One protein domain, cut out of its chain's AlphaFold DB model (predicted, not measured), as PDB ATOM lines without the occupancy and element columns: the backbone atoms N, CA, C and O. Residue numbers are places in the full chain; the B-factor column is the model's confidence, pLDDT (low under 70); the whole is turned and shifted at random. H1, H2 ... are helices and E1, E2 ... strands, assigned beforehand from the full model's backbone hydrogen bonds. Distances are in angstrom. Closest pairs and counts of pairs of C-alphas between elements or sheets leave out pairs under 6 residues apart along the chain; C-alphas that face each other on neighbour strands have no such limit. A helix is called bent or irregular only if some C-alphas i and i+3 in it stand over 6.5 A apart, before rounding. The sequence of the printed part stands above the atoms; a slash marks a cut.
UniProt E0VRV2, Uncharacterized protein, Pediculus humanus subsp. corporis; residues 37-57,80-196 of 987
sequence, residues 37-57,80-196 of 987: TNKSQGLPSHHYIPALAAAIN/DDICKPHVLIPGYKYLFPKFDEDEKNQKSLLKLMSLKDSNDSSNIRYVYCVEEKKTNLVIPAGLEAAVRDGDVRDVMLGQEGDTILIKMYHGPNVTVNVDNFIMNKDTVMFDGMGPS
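What this domain is: This is residues 37 to 57 and 80 to 196 of the 987 residues of an uncharacterized protein of Pediculus humanus subsp. corporis (UniProt E0VRV2). One mixed sheet of seven strands is strongly twisted and curled like part of a barrel, and two short helices, H1 and H2, pack on it and touch each other, their lines about perpendicular at 85 degrees. It is a folded sheet, bent back on itself into two leaves: E4 and E5 face E1, E3, E2 and E7, with E6 as the hinge. The printed part has 138 residues, with E1 H1 E2 E3 H2 E4 E5 E6 E7 along the chain and the sheet order E4 E5 E6 E1 E3 E2 E7. The class is mixed, helices and strands, with under half of the residues in named elements. The whole is compact, with a radius of gyration of the C-alphas of 14.5 A and spans of 47 by 34 by 33 A.

How they stand to each other: E1, residues 93 to 98, is the parallel neighbour of E3, residues 135 to 140, with N 136 and O 93 2.7 A apart. E2, residues 124 to 130, forms a hairpin with E3, with N 128 and O 137 2.9 A apart. Edge strand E7, residues 188 to 191, is parallel to E2, with N 127 and O 190 2.8 A apart. E6, residues 174 to 180, is antiparallel to E1, with N 96 and O 179 2.8 A apart. E4, residues 152 to 157, E5, residues 163 to 168, and E6 form a meander, each strand the antiparallel neighbour of the one before; N 165 and O 156 are 2.7 A apart, N 166 and O 174 2.7 A. E4 and E7 are apart. H1, residues 104 to 114, is on the sheet at a height of 8.8 A, only just over E5 and E6 with 3 C-alphas on each, and runs across the strands, at 72 degrees to E5 on the local plane. H2, residues 141 to 148, is on the sheet too. The helices touch, and their closest C-alphas, those of Met 113 and Gly 142, are 4.4 A apart. In H2 every O i to N i+4 pair is within hydrogen-bond range; in H1, 5 of 7 are.

Where its parts are: E1 begins at C-alpha 93 (41.748, -9.369, 17.647) and is 15.9 A long. H1 measures 15.8 A, E2 19.9 A, E3 16.6 A, H2 10.5 A, E4 14.4 A, E5 16.2 A and E6 19.7 A. E7, 10.6 A, ends at C-alpha 191 (31.398, -12.550, 7.098).

The domain as a whole: The C-alphas farthest apart are those of Thr 37 and Asn 119, 47.6 A. Residues 58 to 79 are not printed, and C-alphas 57 and 80 are 16.8 A apart across this cut. No link between named elements is long. The mean pLDDT of the printed part is 73.5, with 38 residues under 70, among them 37 to 57 and 117 to 122.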
ATOM      1  N   THR A  37      43.236 -33.122  27.510       38.94
ATOM      2  CA  THR A  37      41.900 -32.950  26.917       38.94
ATOM      3  C   THR A  37      41.659 -33.815  25.682       38.94
ATOM      4  O   THR A  37      40.537 -33.866  25.186       38.94
ATOM      5  N   ASN A  38      42.695 -34.495  25.180       38.31
ATOM      6  CA  ASN A  38      42.666 -35.359  23.996       38.31
ATOM      7  C   ASN A  38      42.231 -34.654  22.691       38.31
ATOM      8  O   ASN A  38      41.811 -35.299  21.731       38.31
ATOM      9  N   LYS A  39      42.338 -33.320  22.643       38.03
ATOM     10  CA  LYS A  39      42.076 -32.486  21.459       38.03
ATOM     11  C   LYS A  39      43.364 -32.254  20.668       38.03
ATOM     12  O   LYS A  39      44.407 -32.013  21.276       38.03
ATOM     13  N   SER A  40      43.313 -32.318  19.336       41.94
ATOM     14  CA  SER A  40      44.492 -32.098  18.494       41.94
ATOM     15  C   SER A  40      44.970 -30.634  18.531       41.94
ATOM     16  O   SER A  40      44.192 -29.718  18.329       41.94
ATOM     17  N   GLN A  41      46.249 -30.347  18.752       37.75
ATOM     18  CA  GLN A  41      46.874 -29.129  18.229       37.75
ATOM     19  C   GLN A  41      46.858 -29.221  16.692       37.75
ATOM     20  O   GLN A  41      47.526 -30.058  16.093       37.75
ATOM     21  N   GLY A  42      45.995 -28.422  16.066       42.88
ATOM     22  CA  GLY A  42      45.437 -28.703  14.737       42.88
ATOM     23  C   GLY A  42      43.956 -29.106  14.779       42.88
ATOM     24  O   GLY A  42      43.491 -29.848  13.919       42.88
ATOM     25  N   LEU A  43      43.226 -28.689  15.816       40.34
ATOM     26  CA  LEU A  43      41.764 -28.719  15.900       40.34
ATOM     27  C   LEU A  43      41.108 -28.172  14.606       40.34
ATOM     28  O   LEU A  43      41.744 -27.435  13.846       40.34
ATOM     29  N   PRO A  44      39.798 -28.405  14.400       43.75
ATOM     30  CA  PRO A  44      38.977 -27.544  13.543       43.75
ATOM     31  C   PRO A  44      39.183 -26.050  13.847       43.75
ATOM     32  O   PRO A  44      39.069 -25.230  12.958       43.75
ATOM     33  N   SER A  45      39.604 -25.690  15.063       44.00
ATOM     34  CA  SER A  45      39.965 -24.324  15.449       44.00
ATOM     35  C   SER A  45      41.338 -23.826  15.013       44.00
ATOM     36  O   SER A  45      41.736 -22.734  15.414       44.00
ATOM     37  N   HIS A  46      42.054 -24.611  14.202       49.00
ATOM     38  CA  HIS A  46      43.220 -24.202  13.419       49.00
ATOM     39  C   HIS A  46      42.971 -24.228  11.903       49.00
ATOM     40  O   HIS A  46      43.899 -23.955  11.152       49.00
ATOM     41  N   HIS A  47      41.758 -24.574  11.459       53.50
ATOM     42  CA  HIS A  47      41.335 -24.547  10.058       53.50
ATOM     43  C   HIS A  47      40.245 -23.486   9.953       53.50
ATOM     44  O   HIS A  47      39.197 -23.607  10.579       53.50
ATOM     45  N   TYR A  48      40.510 -22.405   9.237       62.59
ATOM     46  CA  TYR A  48      39.710 -21.182   9.371       62.59
ATOM     47  C   TYR A  48      38.736 -20.973   8.230       62.59
ATOM     48  O   TYR A  48      37.824 -20.162   8.331       62.59
ATOM     49  N   ILE A  49      38.894 -21.785   7.192       61.53
ATOM     50  CA  ILE A  49      37.957 -21.915   6.099       61.53
ATOM     51  C   ILE A  49      37.449 -23.351   6.181       61.53
ATOM     52  O   ILE A  49      38.217 -24.284   5.927       61.53
ATOM     53  N   PRO A  50      36.207 -23.574   6.639       50.59
ATOM     54  CA  PRO A  50      35.727 -24.911   6.936       50.59
ATOM     55  C   PRO A  50      35.575 -25.707   5.637       50.59
ATOM     56  O   PRO A  50      34.546 -25.655   4.978       50.59
ATOM     57  N   ALA A  51      36.572 -26.525   5.295       46.50
ATOM     58  CA  ALA A  51      36.495 -27.425   4.140       46.50
ATOM     59  C   ALA A  51      35.379 -28.489   4.267       46.50
ATOM     60  O   ALA A  51      35.159 -29.265   3.343       46.50
ATOM     61  N   LEU A  52      34.701 -28.584   5.421       47.19
ATOM     62  CA  LEU A  52      33.727 -29.637   5.725       47.19
ATOM     63  C   LEU A  52      32.553 -29.193   6.626       47.19
ATOM     64  O   LEU A  52      31.875 -30.058   7.180       47.19
ATOM     65  N   ALA A  53      32.286 -27.892   6.806       38.34
ATOM     66  CA  ALA A  53      31.148 -27.448   7.622       38.34
ATOM     67  C   ALA A  53      30.444 -26.200   7.060       38.34
ATOM     68  O   ALA A  53      31.079 -25.173   6.860       38.34
ATOM     69  N   ALA A  54      29.118 -26.331   6.926       35.19
ATOM     70  CA  ALA A  54      28.102 -25.354   6.516       35.19
ATOM     71  C   ALA A  54      27.952 -25.106   5.000       35.19
ATOM     72  O   ALA A  54      28.515 -24.181   4.431       35.19
ATOM     73  N   ALA A  55      27.074 -25.896   4.374       36.22
ATOM     74  CA  ALA A  55      26.360 -25.468   3.178       36.22
ATOM     75  C   ALA A  55      25.418 -24.314   3.562       36.22
ATOM     76  O   ALA A  55      24.439 -24.519   4.284       36.22
ATOM     77  N   ILE A  56      25.707 -23.099   3.099       41.22
ATOM     78  CA  ILE A  56      24.686 -22.058   2.990       41.22
ATOM     79  C   ILE A  56      23.986 -22.313   1.654       41.22
ATOM     80  O   ILE A  56      24.606 -22.199   0.601       41.22
ATOM     81  N   ASN A  57      22.710 -22.710   1.699       40.91
ATOM     82  CA  ASN A  57      21.886 -22.958   0.513       40.91
ATOM     83  C   ASN A  57      21.767 -21.681  -0.339       40.91
ATOM     84  O   ASN A  57      20.887 -20.855  -0.094       40.91
ATOM     85  N   ASP A  80      24.873  -6.795  -2.157       43.59
ATOM     86  CA  ASP A  80      23.882  -6.346  -1.175       43.59
ATOM     87  C   ASP A  80      22.929  -7.453  -0.680       43.59
ATOM     88  O   ASP A  80      22.412  -7.340   0.428       43.59
ATOM     89  N   ASP A  81      22.737  -8.549  -1.429       50.38
ATOM     90  CA  ASP A  81      21.725  -9.575  -1.095       50.38
ATOM     91  C   ASP A  81      22.291 -10.918  -0.583       50.38
ATOM     92  O   ASP A  81      21.524 -11.806  -0.203       50.38
ATOM     93  N   ILE A  82      23.618 -11.112  -0.572       56.56
ATOM     94  CA  ILE A  82      24.225 -12.435  -0.291       56.56
ATOM     95  C   ILE A  82      25.276 -12.403   0.830       56.56
ATOM     96  O   ILE A  82      25.429 -13.394   1.547       56.56
ATOM     97  N   CYS A  83      25.982 -11.287   1.031       61.72
ATOM     98  CA  CYS A  83      27.049 -11.200   2.028       61.72
ATOM     99  C   CYS A  83      26.533 -10.562   3.322       61.72
ATOM    100  O   CYS A  83      26.113  -9.407   3.339       61.72
ATOM    101  N   LYS A  84      26.595 -11.291   4.441       74.62
ATOM    102  CA  LYS A  84      26.225 -10.737   5.747       74.62
ATOM    103  C   LYS A  84      27.297  -9.729   6.196       74.62
ATOM    104  O   LYS A  84      28.465 -10.117   6.271       74.62
ATOM    105  N   PRO A  85      26.954  -8.461   6.490       80.44
ATOM    106  CA  PRO A  85      27.936  -7.480   6.944       80.44
ATOM    107  C   PRO A  85      28.502  -7.888   8.307       80.44
ATOM    108  O   PRO A  85      27.756  -8.270   9.213       80.44
ATOM    109  N   HIS A  86      29.823  -7.803   8.451       83.31
ATOM    110  CA  HIS A  86      30.503  -8.166   9.687       83.31
ATOM    111  C   HIS A  86      30.419  -7.020  10.697       83.31
ATOM    112  O   HIS A  86      30.851  -5.898  10.425       83.31
ATOM    113  N   VAL A  87      29.904  -7.306  11.891       84.38
ATOM    114  CA  VAL A  87      29.865  -6.350  13.003       84.38
ATOM    115  C   VAL A  87      31.071  -6.586  13.903       84.38
ATOM    116  O   VAL A  87      31.330  -7.719  14.305       84.38
ATOM    117  N   LEU A  88      31.794  -5.515  14.244       83.81
ATOM    118  CA  LEU A  88      32.966  -5.606  15.110       83.81
ATOM    119  C   LEU A  88      32.613  -6.238  16.459       83.81
ATOM    120  O   LEU A  88      31.729  -5.760  17.170       83.81
ATOM    121  N   ILE A  89      33.343  -7.292  16.822       83.12
ATOM    122  CA  ILE A  89      33.101  -8.058  18.042       83.12
ATOM    123  C   ILE A  89      34.052  -7.559  19.144       83.12
ATOM    124  O   ILE A  89      35.274  -7.707  19.015       83.12
ATOM    125  N   PRO A  90      33.539  -6.978  20.247       78.69
ATOM    126  CA  PRO A  90      34.379  -6.476  21.330       78.69
ATOM    127  C   PRO A  90      35.251  -7.574  21.952       78.69
ATOM    128  O   PRO A  90      34.783  -8.670  22.264       78.69
ATOM    129  N   GLY A  91      36.534  -7.271  22.160       78.00
ATOM    130  CA  GLY A  91      37.496  -8.203  22.755       78.00
ATOM    131  C   GLY A  91      38.077  -9.244  21.794       78.00
ATOM    132  O   GLY A  91      38.823 -10.110  22.256       78.00
ATOM    133  N   TYR A  92      37.771  -9.163  20.492       86.19
ATOM    134  CA  TYR A  92      38.399  -9.980  19.453       86.19
ATOM    135  C   TYR A  92      39.535  -9.221  18.756       86.19
ATOM    136  O   TYR A  92      39.428  -8.023  18.493       86.19
ATOM    137  N   LYS A  93      40.632  -9.920  18.440       86.00
ATOM    138  CA  LYS A  93      41.748  -9.369  17.647       86.00
ATOM    139  C   LYS A  93      41.509  -9.606  16.164       86.00
ATOM    140  O   LYS A  93      41.176 -10.723  15.794       86.00
ATOM    141  N   TYR A  94      41.745  -8.609  15.321       89.31
ATOM    142  CA  TYR A  94      41.619  -8.737  13.868       89.31
ATOM    143  C   TYR A  94      43.010  -8.838  13.243       89.31
ATOM    144  O   TYR A  94      43.855  -7.984  13.497       89.31
ATOM    145  N   LEU A  95      43.251  -9.892  12.466       87.88
ATOM    146  CA  LEU A  95      44.545 -10.227  11.868       87.88
ATOM    147  C   LEU A  95      44.435 -10.184  10.344       87.88
ATOM    148  O   LEU A  95      43.456 -10.687   9.799       87.88
ATOM    149  N   PHE A  96      45.431  -9.626   9.663       88.69
ATOM    150  CA  PHE A  96      45.458  -9.496   8.207       88.69
ATOM    151  C   PHE A  96      46.760 -10.059   7.624       88.69
ATOM    152  O   PHE A  96      47.832  -9.761   8.157       88.69
ATOM    153  N   PRO A  97      46.699 -10.867   6.549       88.88
ATOM    154  CA  PRO A  97      47.883 -11.449   5.933       88.88
ATOM    155  C   PRO A  97      48.707 -10.410   5.176       88.88
ATOM    156  O   PRO A  97      48.186  -9.659   4.350       88.88
ATOM    157  N   LYS A  98      50.015 -10.405   5.429       87.44
ATOM    158  CA  LYS A  98      50.991  -9.569   4.737       87.44
ATOM    159  C   LYS A  98      51.735 -10.401   3.703       87.44
ATOM    160  O   LYS A  98      52.589 -11.214   4.051       87.44
ATOM    161  N   PHE A  99      51.392 -10.184   2.441       84.75
ATOM    162  CA  PHE A  99      52.017 -10.883   1.329       84.75
ATOM    163  C   PHE A  99      53.342 -10.230   0.930       84.75
ATOM    164  O   PHE A  99      53.453  -9.003   0.920       84.75
ATOM    165  N   ASP A 100      54.322 -11.062   0.597       83.56
ATOM    166  CA  ASP A 100      55.648 -10.671   0.130       83.56
ATOM    167  C   ASP A 100      55.807 -11.058  -1.352       83.56
ATOM    168  O   ASP A 100      55.703 -12.234  -1.716       83.56
ATOM    169  N   GLU A 101      56.023 -10.067  -2.221       74.81
ATOM    170  CA  GLU A 101      56.150 -10.262  -3.673       74.81
ATOM    171  C   GLU A 101      57.467 -10.945  -4.077       74.81
ATOM    172  O   GLU A 101      57.549 -11.543  -5.161       74.81
ATOM    173  N   ASP A 102      58.476 -10.901  -3.199       73.69
ATOM    174  CA  ASP A 102      59.800 -11.474  -3.438       73.69
ATOM    175  C   ASP A 102      59.846 -12.983  -3.130       73.69
ATOM    176  O   ASP A 102      60.711 -13.715  -3.634       73.69
ATOM    177  N   GLU A 103      58.878 -13.503  -2.365       80.12
ATOM    178  CA  GLU A 103      58.801 -14.925  -2.045       80.12
ATOM    179  C   GLU A 103      58.175 -15.741  -3.195       80.12
ATOM    180  O   GLU A 103      56.994 -15.632  -3.536       80.12
ATOM    181  N   LYS A 104      58.969 -16.658  -3.771       74.19
ATOM    182  CA  LYS A 104      58.590 -17.471  -4.948       74.19
ATOM    183  C   LYS A 104      57.266 -18.234  -4.790       74.19
ATOM    184  O   LYS A 104      56.532 -18.379  -5.766       74.19
ATOM    185  N   ASN A 105      56.967 -18.721  -3.584       74.00
ATOM    186  CA  ASN A 105      55.743 -19.477  -3.307       74.00
ATOM    187  C   ASN A 105      54.513 -18.558  -3.186       74.00
ATOM    188  O   ASN A 105      53.430 -18.943  -3.622       74.00
ATOM    189  N   GLN A 106      54.681 -17.329  -2.683       84.44
ATOM    190  CA  GLN A 106      53.604 -16.339  -2.566       84.44
ATOM    191  C   GLN A 106      53.261 -15.688  -3.912       84.44
ATOM    192  O   GLN A 106      52.092 -15.426  -4.189       84.44
ATOM    193  N   LYS A 107      54.243 -15.527  -4.811       82.56
ATOM    194  CA  LYS A 107      54.049 -14.937  -6.149       82.56
ATOM    195  C   LYS A 107      52.988 -15.650  -6.997       82.56
ATOM    196  O   LYS A 107      52.240 -15.007  -7.732       82.56
ATOM    197  N   SER A 108      52.900 -16.977  -6.886       81.75
ATOM    198  CA  SER A 108      51.882 -17.773  -7.590       81.75
ATOM    199  C   SER A 108      50.471 -17.508  -7.054       81.75
ATOM    200  O   SER A 108      49.533 -17.381  -7.841       81.75
ATOM    201  N   LEU A 109      50.332 -17.371  -5.732       83.38
ATOM    202  CA  LEU A 109      49.070 -17.034  -5.072       83.38
ATOM    203  C   LEU A 109      48.652 -15.588  -5.373       83.38
ATOM    204  O   LEU A 109      47.503 -15.351  -5.721       83.38
ATOM    205  N   LEU A 110      49.587 -14.636  -5.332       84.19
ATOM    206  CA  LEU A 110      49.332 -13.232  -5.670       84.19
ATOM    207  C   LEU A 110      48.871 -13.059  -7.119       84.19
ATOM    208  O   LEU A 110      47.907 -12.343  -7.383       84.19
ATOM    209  N   LYS A 111      49.495 -13.780  -8.061       83.25
ATOM    210  CA  LYS A 111      49.043 -13.800  -9.457       83.25
ATOM    211  C   LYS A 111      47.617 -14.346  -9.575       83.25
ATOM    212  O   LYS A 111      46.812 -13.763 -10.294       83.25
ATOM    213  N   LEU A 112      47.290 -15.421  -8.855       81.69
ATOM    214  CA  LEU A 112      45.935 -15.980  -8.823       81.69
ATOM    215  C   LEU A 112      44.917 -14.985  -8.244       81.69
ATOM    216  O   LEU A 112      43.845 -14.820  -8.816       81.69
ATOM    217  N   MET A 113      45.257 -14.304  -7.147       81.12
ATOM    218  CA  MET A 113      44.396 -13.303  -6.509       81.12
ATOM    219  C   MET A 113      44.151 -12.101  -7.430       81.12
ATOM    220  O   MET A 113      43.005 -11.707  -7.609       81.12
ATOM    221  N   SER A 114      45.189 -11.605  -8.116       80.25
ATOM    222  CA  SER A 114      45.069 -10.481  -9.060       80.25
ATOM    223  C   SER A 114      44.161 -10.766 -10.264       80.25
ATOM    224  O   SER A 114      43.595  -9.845 -10.839       80.25
ATOM    225  N   LEU A 115      44.000 -12.041 -10.641       79.31
ATOM    226  CA  LEU A 115      43.075 -12.460 -11.700       79.31
ATOM    227  C   LEU A 115      41.616 -12.515 -11.224       79.31
ATOM    228  O   LEU A 115      40.711 -12.592 -12.052       79.31
ATOM    229  N   LYS A 116      41.399 -12.539  -9.904       74.94
ATOM    230  CA  LYS A 116      40.085 -12.693  -9.266       74.94
ATOM    231  C   LYS A 116      39.579 -11.407  -8.611       74.94
ATOM    232  O   LYS A 116      38.374 -11.309  -8.383       74.94
ATOM    233  N   ASP A 117      40.461 -10.451  -8.328       69.12
ATOM    234  CA  ASP A 117      40.104  -9.112  -7.856       69.12
ATOM    235  C   ASP A 117      39.426  -8.301  -8.977       69.12
ATOM    236  O   ASP A 117      39.908  -8.248 -10.110       69.12
ATOM    237  N   SER A 118      38.300  -7.652  -8.669       62.75
ATOM    238  CA  SER A 118      37.667  -6.670  -9.554       62.75
ATOM    239  C   SER A 118      38.144  -5.259  -9.188       62.75
ATOM    240  O   SER A 118      38.510  -4.993  -8.044       62.75
ATOM    241  N   ASN A 119      38.148  -4.318 -10.139       55.81
ATOM    242  CA  ASN A 119      38.673  -2.961  -9.898       55.81
ATOM    243  C   ASN A 119      37.959  -2.205  -8.749       55.81
ATOM    244  O   ASN A 119      38.558  -1.306  -8.162       55.81
ATOM    245  N   ASP A 120      36.737  -2.610  -8.380       57.53
ATOM    246  CA  ASP A 120      35.934  -2.008  -7.303       57.53
ATOM    247  C   ASP A 120      36.048  -2.736  -5.941       57.53
ATOM    248  O   ASP A 120      35.504  -2.267  -4.942       57.53
ATOM    249  N   SER A 121      36.766  -3.869  -5.841       62.19
ATOM    250  CA  SER A 121      36.813  -4.700  -4.619       62.19
ATOM    251  C   SER A 121      37.974  -4.392  -3.662       62.19
ATOM    252  O   SER A 121      38.153  -5.087  -2.658       62.19
ATOM    253  N   SER A 122      38.766  -3.349  -3.925       65.88
ATOM    254  CA  SER A 122      39.983  -3.030  -3.156       65.88
ATOM    255  C   SER A 122      39.718  -2.703  -1.677       65.88
ATOM    256  O   SER A 122      40.545  -3.044  -0.822       65.88
ATOM    257  N   ASN A 123      38.544  -2.140  -1.367       73.44
ATOM    258  CA  ASN A 123      38.099  -1.777  -0.014       73.44
ATOM    259  C   ASN A 123      37.232  -2.844   0.678       73.44
ATOM    260  O   ASN A 123      36.863  -2.670   1.841       73.44
ATOM    261  N   ILE A 124      36.921  -3.948  -0.010       82.81
ATOM    262  CA  ILE A 124      36.091  -5.035   0.522       82.81
ATOM    263  C   ILE A 124      36.978  -6.066   1.225       82.81
ATOM    264  O   ILE A 124      38.045  -6.454   0.728       82.81
ATOM    265  N   ARG A 125      36.550  -6.510   2.408       86.88
ATOM    266  CA  ARG A 125      37.253  -7.497   3.237       86.88
ATOM    267  C   ARG A 125      36.287  -8.551   3.769       86.88
ATOM    268  O   ARG A 125      35.141  -8.238   4.081       86.88
ATOM    269  N   TYR A 126      36.774  -9.780   3.919       86.19
ATOM    270  CA  TYR A 126      36.002 -10.898   4.468       86.19
ATOM    271  C   TYR A 126      36.604 -11.374   5.782       86.19
ATOM    272  O   TYR A 126      37.826 -11.444   5.918       86.19
ATOM    273  N   VAL A 127      35.749 -11.679   6.756       85.38
ATOM    274  CA  VAL A 127      36.150 -11.990   8.125       85.38
ATOM    275  C   VAL A 127      35.749 -13.411   8.491       85.38
ATOM    276  O   VAL A 127      34.572 -13.766   8.479       85.38
ATOM    277  N   TYR A 128      36.740 -14.206   8.890       83.81
ATOM    278  CA  TYR A 128      36.549 -15.537   9.457       83.81
ATOM    279  C   TYR A 128      36.790 -15.494  10.966       83.81
ATOM    280  O   TYR A 128      37.908 -15.242  11.425       83.81
ATOM    281  N   CYS A 129      35.725 -15.714  11.739       77.50
ATOM    282  CA  CYS A 129      35.755 -15.636  13.198       77.50
ATOM    283  C   CYS A 129      36.262 -16.934  13.840       77.50
ATOM    284  O   CYS A 129      35.817 -18.031  13.505       77.50
ATOM    285  N   VAL A 130      37.165 -16.796  14.814       73.00
ATOM    286  CA  VAL A 130      37.703 -17.892  15.629       73.00
ATOM    287  C   VAL A 130      37.309 -17.678  17.078       73.00
ATOM    288  O   VAL A 130      38.047 -17.082  17.870       73.00
ATOM    289  N   GLU A 131      36.153 -18.216  17.445       68.94
ATOM    290  CA  GLU A 131      35.592 -18.064  18.790       68.94
ATOM    291  C   GLU A 131      36.543 -18.582  19.882       68.94
ATOM    292  O   GLU A 131      36.740 -17.933  20.908       68.94
ATOM    293  N   GLU A 132      37.222 -19.710  19.635       66.44
ATOM    294  CA  GLU A 132      38.104 -20.356  20.618       66.44
ATOM    295  C   GLU A 132      39.343 -19.522  20.980       66.44
ATOM    296  O   GLU A 132      39.855 -19.634  22.095       66.44
ATOM    297  N   LYS A 133      39.828 -18.684  20.054       68.50
ATOM    298  CA  LYS A 133      41.008 -17.824  20.256       68.50
ATOM    299  C   LYS A 133      40.659 -16.344  20.413       68.50
ATOM    300  O   LYS A 133      41.556 -15.550  20.688       68.50
ATOM    301  N   LYS A 134      39.382 -15.971  20.262       78.50
ATOM    302  CA  LYS A 134      38.926 -14.576  20.149       78.50
ATOM    303  C   LYS A 134      39.717 -13.800  19.087       78.50
ATOM    304  O   LYS A 134      40.174 -12.679  19.318       78.50
ATOM    305  N   THR A 135      39.940 -14.423  17.932       80.75
ATOM    306  CA  THR A 135      40.683 -13.834  16.807       80.75
ATOM    307  C   THR A 135      39.857 -13.903  15.535       80.75
ATOM    308  O   THR A 135      39.193 -14.901  15.296       80.75
ATOM    309  N   ASN A 136      39.947 -12.883  14.698       85.88
ATOM    310  CA  ASN A 136      39.240 -12.749  13.437       85.88
ATOM    311  C   ASN A 136      40.274 -12.622  12.321       85.88
ATOM    312  O   ASN A 136      41.091 -11.701  12.344       85.88
ATOM    313  N   LEU A 137      40.262 -13.551  11.366       87.00
ATOM    314  CA  LEU A 137      41.137 -13.488  10.200       87.00
ATOM    315  C   LEU A 137      40.438 -12.682   9.105       87.00
ATOM    316  O   LEU A 137      39.398 -13.092   8.594       87.00
ATOM    317  N   VAL A 138      41.012 -11.534   8.771       88.44
ATOM    318  CA  VAL A 138      40.539 -10.622   7.733       88.44
ATOM    319  C   VAL A 138      41.304 -10.933   6.455       88.44
ATOM    320  O   VAL A 138      42.525 -10.790   6.425       88.44
ATOM    321  N   ILE A 139      40.609 -11.345   5.397       87.81
ATOM    322  CA  ILE A 139      41.225 -11.672   4.107       87.81
ATOM    323  C   ILE A 139      40.727 -10.754   2.979       87.81
ATOM    324  O   ILE A 139      39.605 -10.236   3.048       87.81
ATOM    325  N   PRO A 140      41.555 -10.503   1.946       87.81
ATOM    326  CA  PRO A 140      41.154  -9.720   0.778       87.81
ATOM    327  C   PRO A 140      40.179 -10.486  -0.129       87.81
ATOM    328  O   PRO A 140      40.146 -11.718  -0.125       87.81
ATOM    329  N   ALA A 141      39.424  -9.746  -0.947       83.69
ATOM    330  CA  ALA A 141      38.405 -10.292  -1.844       83.69
ATOM    331  C   ALA A 141      38.951 -11.357  -2.815       83.69
ATOM    332  O   ALA A 141      38.342 -12.415  -2.960       83.69
ATOM    333  N   GLY A 142      40.130 -11.146  -3.406       82.94
ATOM    334  CA  GLY A 142      40.762 -12.124  -4.292       82.94
ATOM    335  C   GLY A 142      41.128 -13.443  -3.605       82.94
ATOM    336  O   GLY A 142      41.018 -14.503  -4.223       82.94
ATOM    337  N   LEU A 143      41.507 -13.412  -2.317       85.19
ATOM    338  CA  LEU A 143      41.774 -14.639  -1.555       85.19
ATOM    339  C   LEU A 143      40.471 -15.368  -1.205       85.19
ATOM    340  O   LEU A 143      40.414 -16.590  -1.313       85.19
ATOM    341  N   GLU A 144      39.413 -14.631  -0.857       85.00
ATOM    342  CA  GLU A 144      38.075 -15.201  -0.647       85.00
ATOM    343  C   GLU A 144      37.522 -15.846  -1.928       85.00
ATOM    344  O   GLU A 144      36.957 -16.938  -1.901       85.00
ATOM    345  N   ALA A 145      37.716 -15.216  -3.087       80.38
ATOM    346  CA  ALA A 145      37.318 -15.787  -4.370       80.38
ATOM    347  C   ALA A 145      38.081 -17.086  -4.681       80.38
ATOM    348  O   ALA A 145      37.471 -18.077  -5.076       80.38
ATOM    349  N   ALA A 146      39.392 -17.127  -4.427       81.81
ATOM    350  CA  ALA A 146      40.193 -18.340  -4.607       81.81
ATOM    351  C   ALA A 146      39.740 -19.501  -3.700       81.81
ATOM    352  O   ALA A 146      39.861 -20.669  -4.069       81.81
ATOM    353  N   VAL A 147      39.195 -19.189  -2.525       82.88
ATOM    354  CA  VAL A 147      38.599 -20.165  -1.609       82.88
ATOM    355  C   VAL A 147      37.265 -20.686  -2.136       82.88
ATOM    356  O   VAL A 147      37.054 -21.899  -2.174       82.88
ATOM    357  N   ARG A 148      36.376 -19.789  -2.575       80.12
ATOM    358  CA  ARG A 148      35.056 -20.148  -3.123       80.12
ATOM    359  C   ARG A 148      35.170 -21.050  -4.353       80.12
ATOM    360  O   ARG A 148      34.432 -22.031  -4.465       80.12
ATOM    361  N   ASP A 149      36.137 -20.752  -5.218       78.06
ATOM    362  CA  ASP A 149      36.397 -21.492  -6.460       78.06
ATOM    363  C   ASP A 149      37.144 -22.820  -6.222       78.06
ATOM    364  O   ASP A 149      37.233 -23.661  -7.116       78.06
ATOM    365  N   GLY A 150      37.659 -23.038  -5.007       71.62
ATOM    366  CA  GLY A 150      38.365 -24.258  -4.620       71.62
ATOM    367  C   GLY A 150      39.838 -24.308  -5.024       71.62
ATOM    368  O   GLY A 150      40.462 -25.355  -4.860       71.62
ATOM    369  N   ASP A 151      40.411 -23.201  -5.505       81.94
ATOM    370  CA  ASP A 151      41.849 -23.078  -5.779       81.94
ATOM    371  C   ASP A 151      42.670 -23.102  -4.481       81.94
ATOM    372  O   ASP A 151      43.771 -23.660  -4.431       81.94
ATOM    373  N   VAL A 152      42.110 -22.535  -3.409       81.81
ATOM    374  CA  VAL A 152      42.602 -22.677  -2.038       81.81
ATOM    375  C   VAL A 152      41.774 -23.747  -1.343       81.81
ATOM    376  O   VAL A 152      40.571 -23.608  -1.144       81.81
ATOM    377  N   ARG A 153      42.439 -24.833  -0.951       75.75
ATOM    378  CA  ARG A 153      41.809 -25.972  -0.286       75.75
ATOM    379  C   ARG A 153      41.490 -25.675   1.176       75.75
ATOM    380  O   ARG A 153      40.501 -26.183   1.691       75.75
ATOM    381  N   ASP A 154      42.385 -24.962   1.858       79.25
ATOM    382  CA  ASP A 154      42.347 -24.801   3.313       79.25
ATOM    383  C   ASP A 154      43.295 -23.682   3.776       79.25
ATOM    384  O   ASP A 154      44.331 -23.453   3.149       79.25
ATOM    385  N   VAL A 155      42.975 -23.018   4.891       81.44
ATOM    386  CA  VAL A 155      43.799 -21.953   5.493       81.44
ATOM    387  C   VAL A 155      43.953 -22.199   6.988       81.44
ATOM    388  O   VAL A 155      42.965 -22.345   7.709       81.44
ATOM    389  N   MET A 156      45.200 -22.209   7.463       78.75
ATOM    390  CA  MET A 156      45.559 -22.583   8.827       78.75
ATOM    391  C   MET A 156      46.426 -21.530   9.532       78.75
ATOM    392  O   MET A 156      47.599 -21.389   9.228       78.75
ATOM    393  N   LEU A 157      45.897 -20.839  10.535       77.69
ATOM    394  CA  LEU A 157      46.646 -20.031  11.507       77.69
ATOM    395  C   LEU A 157      47.574 -20.896  12.373       77.69
ATOM    396  O   LEU A 157      47.166 -21.886  13.004       77.69
ATOM    397  N   GLY A 158      48.820 -20.448  12.444       72.88
ATOM    398  CA  GLY A 158      49.883 -20.983  13.272       72.88
ATOM    399  C   GLY A 158      49.541 -20.983  14.761       72.88
ATOM    400  O   GLY A 158      48.577 -20.375  15.243       72.88
ATOM    401  N   GLN A 159      50.337 -21.730  15.520       67.50
ATOM    402  CA  GLN A 159      50.127 -21.905  16.955       67.50
ATOM    403  C   GLN A 159      50.339 -20.602  17.736       67.50
ATOM    404  O   GLN A 159      49.582 -20.347  18.671       67.50
ATOM    405  N   GLU A 160      51.301 -19.782  17.312       67.50
ATOM    406  CA  GLU A 160      51.649 -18.496  17.933       67.50
ATOM    407  C   GLU A 160      50.757 -17.337  17.446       67.50
ATOM    408  O   GLU A 160      50.706 -16.289  18.085       67.50
ATOM    409  N   GLY A 161      49.960 -17.556  16.389       67.62
ATOM    410  CA  GLY A 161      49.013 -16.569  15.850       67.62
ATOM    411  C   GLY A 161      49.655 -15.465  15.005       67.62
ATOM    412  O   GLY A 161      49.005 -14.460  14.743       67.62
ATOM    413  N   ASP A 162      50.906 -15.664  14.603       79.12
ATOM    414  CA  ASP A 162      51.776 -14.763  13.839       79.12
ATOM    415  C   ASP A 162      51.844 -15.101  12.338       79.12
ATOM    416  O   ASP A 162      52.224 -14.271  11.517       79.12
ATOM    417  N   THR A 163      51.440 -16.317  11.962       84.25
ATOM    418  CA  THR A 163      51.515 -16.842  10.594       84.25
ATOM    419  C   THR A 163      50.253 -17.603  10.198       84.25
ATOM    420  O   THR A 163      49.574 -18.190  11.043       84.25
ATOM    421  N   ILE A 164      49.937 -17.633   8.903       86.75
ATOM    422  CA  ILE A 164      48.929 -18.505   8.291       86.75
ATOM    423  C   ILE A 164      49.565 -19.386   7.211       86.75
ATOM    424  O   ILE A 164      50.450 -18.961   6.478       86.75
ATOM    425  N   LEU A 165      49.089 -20.620   7.085       86.12
ATOM    426  CA  LEU A 165      49.453 -21.582   6.052       86.12
ATOM    427  C   LEU A 165      48.251 -21.806   5.133       86.12
ATOM    428  O   LEU A 165      47.224 -22.333   5.554       86.12
ATOM    429  N   ILE A 166      48.402 -21.446   3.869       87.31
ATOM    430  CA  ILE A 166      47.406 -21.570   2.810       87.31
ATOM    431  C   ILE A 166      47.742 -22.818   1.990       87.31
ATOM    432  O   ILE A 166      48.807 -22.916   1.375       87.31
ATOM    433  N   LYS A 167      46.843 -23.803   1.987       84.00
ATOM    434  CA  LYS A 167      46.987 -25.012   1.172       84.00
ATOM    435  C   LYS A 167      46.330 -24.804  -0.179       84.00
ATOM    436  O   LYS A 167      45.118 -24.624  -0.262       84.00
ATOM    437  N   MET A 168      47.119 -24.906  -1.235       81.81
ATOM    438  CA  MET A 168      46.627 -24.809  -2.606       81.81
ATOM    439  C   MET A 168      46.026 -26.149  -3.058       81.81
ATOM    440  O   MET A 168      46.463 -27.221  -2.628       81.81
ATOM    441  N   TYR A 169      45.022 -26.121  -3.936       78.75
ATOM    442  CA  TYR A 169      44.517 -27.328  -4.600       78.75
ATOM    443  C   TYR A 169      45.533 -27.863  -5.619       78.75
ATOM    444  O   TYR A 169      45.757 -29.076  -5.688       78.75
ATOM    445  N   HIS A 170      46.215 -26.951  -6.319       74.06
ATOM    446  CA  HIS A 170      47.325 -27.226  -7.228       74.06
ATOM    447  C   HIS A 170      48.528 -26.326  -6.909       74.06
ATOM    448  O   HIS A 170      48.390 -25.110  -6.818       74.06
ATOM    449  N   GLY A 171      49.713 -26.925  -6.767       74.62
ATOM    450  CA  GLY A 171      50.954 -26.219  -6.428       74.62
ATOM    451  C   GLY A 171      51.388 -26.379  -4.963       74.62
ATOM    452  O   GLY A 171      50.759 -27.121  -4.206       74.62
ATOM    453  N   PRO A 172      52.507 -25.746  -4.563       78.88
ATOM    454  CA  PRO A 172      53.017 -25.813  -3.195       78.88
ATOM    455  C   PRO A 172      52.130 -25.031  -2.213       78.88
ATOM    456  O   PRO A 172      51.477 -24.058  -2.584       78.88
ATOM    457  N   ASN A 173      52.136 -25.440  -0.940       85.31
ATOM    458  CA  ASN A 173      51.486 -24.682   0.132       85.31
ATOM    459  C   ASN A 173      52.258 -23.385   0.409       85.31
ATOM    460  O   ASN A 173      53.488 -23.364   0.327       85.31
ATOM    461  N   VAL A 174      51.535 -22.334   0.780       87.06
ATOM    462  CA  VAL A 174      52.068 -20.980   0.943       87.06
ATOM    463  C   VAL A 174      51.935 -20.557   2.402       87.06
ATOM    464  O   VAL A 174      50.843 -20.616   2.956       87.06
ATOM    465  N   THR A 175      53.025 -20.123   3.030       87.69
ATOM    466  CA  THR A 175      53.004 -19.577   4.397       87.69
ATOM    467  C   THR A 175      53.088 -18.058   4.323       87.69
ATOM    468  O   THR A 175      53.883 -17.543   3.549       87.69
ATOM    469  N   VAL A 176      52.274 -17.347   5.103       87.94
ATOM    470  CA  VAL A 176      52.164 -15.881   5.081       87.94
ATOM    471  C   VAL A 176      52.139 -15.354   6.513       87.94
ATOM    472  O   VAL A 176      51.456 -15.920   7.365       87.94
ATOM    473  N   ASN A 177      52.862 -14.272   6.795       88.06
ATOM    474  CA  ASN A 177      52.828 -13.621   8.108       88.06
ATOM    475  C   ASN A 177      51.531 -12.814   8.274       88.06
ATOM    476  O   ASN A 177      50.993 -12.299   7.293       88.06
ATOM    477  N   VAL A 178      51.027 -12.686   9.501       87.56
ATOM    478  CA  VAL A 178      49.836 -11.881   9.808       87.56
ATOM    479  C   VAL A 178      50.156 -10.742  10.769       87.56
ATOM    480  O   VAL A 178      50.858 -10.928  11.757       87.56
ATOM    481  N   ASP A 179      49.574  -9.575  10.497       86.25
ATOM    482  CA  ASP A 179      49.682  -8.370  11.323       86.25
ATOM    483  C   ASP A 179      48.309  -7.953  11.870       86.25
ATOM    484  O   ASP A 179      47.264  -8.354  11.354       86.25
ATOM    485  N   ASN A 180      48.286  -7.118  12.915       85.19
ATOM    486  CA  ASN A 180      47.034  -6.549  13.416       85.19
ATOM    487  C   ASN A 180      46.390  -5.657  12.347       85.19
ATOM    488  O   ASN A 180      47.009  -4.726  11.834       85.19
ATOM    489  N   PHE A 181      45.120  -5.915  12.055       83.94
ATOM    490  CA  PHE A 181      44.357  -5.149  11.085       83.94
ATOM    491  C   PHE A 181      43.907  -3.806  11.675       83.94
ATOM    492  O   PHE A 181      43.262  -3.762  12.725       83.94
ATOM    493  N   ILE A 182      44.210  -2.713  10.973       79.12
ATOM    494  CA  ILE A 182      43.783  -1.357  11.332       79.12
ATOM    495  C   ILE A 182      42.637  -0.957  10.397       79.12
ATOM    496  O   ILE A 182      42.803  -0.919   9.180       79.12
ATOM    497  N   MET A 183      41.465  -0.672  10.969       72.88
ATOM    498  CA  MET A 183      40.273  -0.277  10.213       72.88
ATOM    499  C   MET A 183      40.405   1.151   9.674       72.88
ATOM    500  O   MET A 183      40.546   2.097  10.449       72.88
ATOM    501  N   ASN A 184      40.283   1.307   8.355       76.19
ATOM    502  CA  ASN A 184      40.139   2.609   7.707       76.19
ATOM    503  C   ASN A 184      38.650   2.956   7.549       76.19
ATOM    504  O   ASN A 184      37.809   2.062   7.473       76.19
ATOM    505  N   LYS A 185      38.321   4.253   7.472       64.44
ATOM    506  CA  LYS A 185      36.926   4.741   7.420       64.44
ATOM    507  C   LYS A 185      36.123   4.233   6.214       64.44
ATOM    508  O   LYS A 185      34.907   4.148   6.317       64.44
ATOM    509  N   ASP A 186      36.801   3.844   5.137       71.94
ATOM    510  CA  ASP A 186      36.177   3.423   3.876       71.94
ATOM    511  C   ASP A 186      36.199   1.895   3.665       71.94
ATOM    512  O   ASP A 186      35.858   1.406   2.591       71.94
ATOM    513  N   THR A 187      36.642   1.113   4.661       80.25
ATOM    514  CA  THR A 187      36.700  -0.355   4.557       80.25
ATOM    515  C   THR A 187      35.354  -0.991   4.890       80.25
ATOM    516  O   THR A 187      34.837  -0.810   5.990       80.25
ATOM    517  N   VAL A 188      34.840  -1.819   3.977       82.75
ATOM    518  CA  VAL A 188      33.606  -2.594   4.173       82.75
ATOM    519  C   VAL A 188      33.962  -4.049   4.484       82.75
ATOM    520  O   VAL A 188      34.739  -4.669   3.755       82.75
ATOM    521  N   MET A 189      33.409  -4.596   5.572       85.94
ATOM    522  CA  MET A 189      33.662  -5.972   6.014       85.94
ATOM    523  C   MET A 189      32.413  -6.848   5.940       85.94
ATOM    524  O   MET A 189      31.343  -6.454   6.402       85.94
ATOM    525  N   PHE A 190      32.588  -8.075   5.459       84.69
ATOM    526  CA  PHE A 190      31.560  -9.116   5.417       84.69
ATOM    527  C   PHE A 190      32.027 -10.381   6.141       84.69
ATOM    528  O   PHE A 190      33.226 -10.616   6.275       84.69
ATOM    529  N   ASP A 191      31.090 -11.205   6.605       80.62
ATOM    530  CA  ASP A 191      31.398 -12.550   7.098       80.62
ATOM    531  C   ASP A 191      31.878 -13.432   5.923       80.62
ATOM    532  O   ASP A 191      31.334 -13.362   4.819       80.62
ATOM    533  N   GLY A 192      32.916 -14.244   6.143       77.69
ATOM    534  CA  GLY A 192      33.472 -15.145   5.125       77.69
ATOM    535  C   GLY A 192      32.485 -16.232   4.683       77.69
ATOM    536  O   GLY A 192      31.757 -16.783   5.511       77.69
ATOM    537  N   MET A 193      32.455 -16.548   3.385       74.12
ATOM    538  CA  MET A 193      31.463 -17.458   2.794       74.12
ATOM    539  C   MET A 193      31.962 -18.903   2.668       74.12
ATOM    540  O   MET A 193      31.155 -19.831   2.713       74.12
ATOM    541  N   GLY A 194      33.275 -19.111   2.541       75.50
ATOM    542  CA  GLY A 194      33.885 -20.437   2.414       75.50
ATOM    543  C   GLY A 194      33.725 -21.086   1.027       75.50
ATOM    544  O   GLY A 194      33.305 -20.426   0.081       75.50
ATOM    545  N   PRO A 195      34.102 -22.368   0.852       75.19
ATOM    546  CA  PRO A 195      34.090 -23.038  -0.452       75.19
ATOM    547  C   PRO A 195      32.678 -23.205  -1.033       75.19
ATOM    548  O   PRO A 195      31.719 -23.416  -0.291       75.19
ATOM    549  N   SER A 196      32.549 -23.190  -2.363       70.94
ATOM    550  CA  SER A 196      31.260 -23.448  -3.023       70.94
ATOM    551  C   SER A 196      30.781 -24.898  -2.853       70.94
ATOM    552  O   SER A 196      31.566 -25.830  -2.660       70.94
TER     553      SER A 196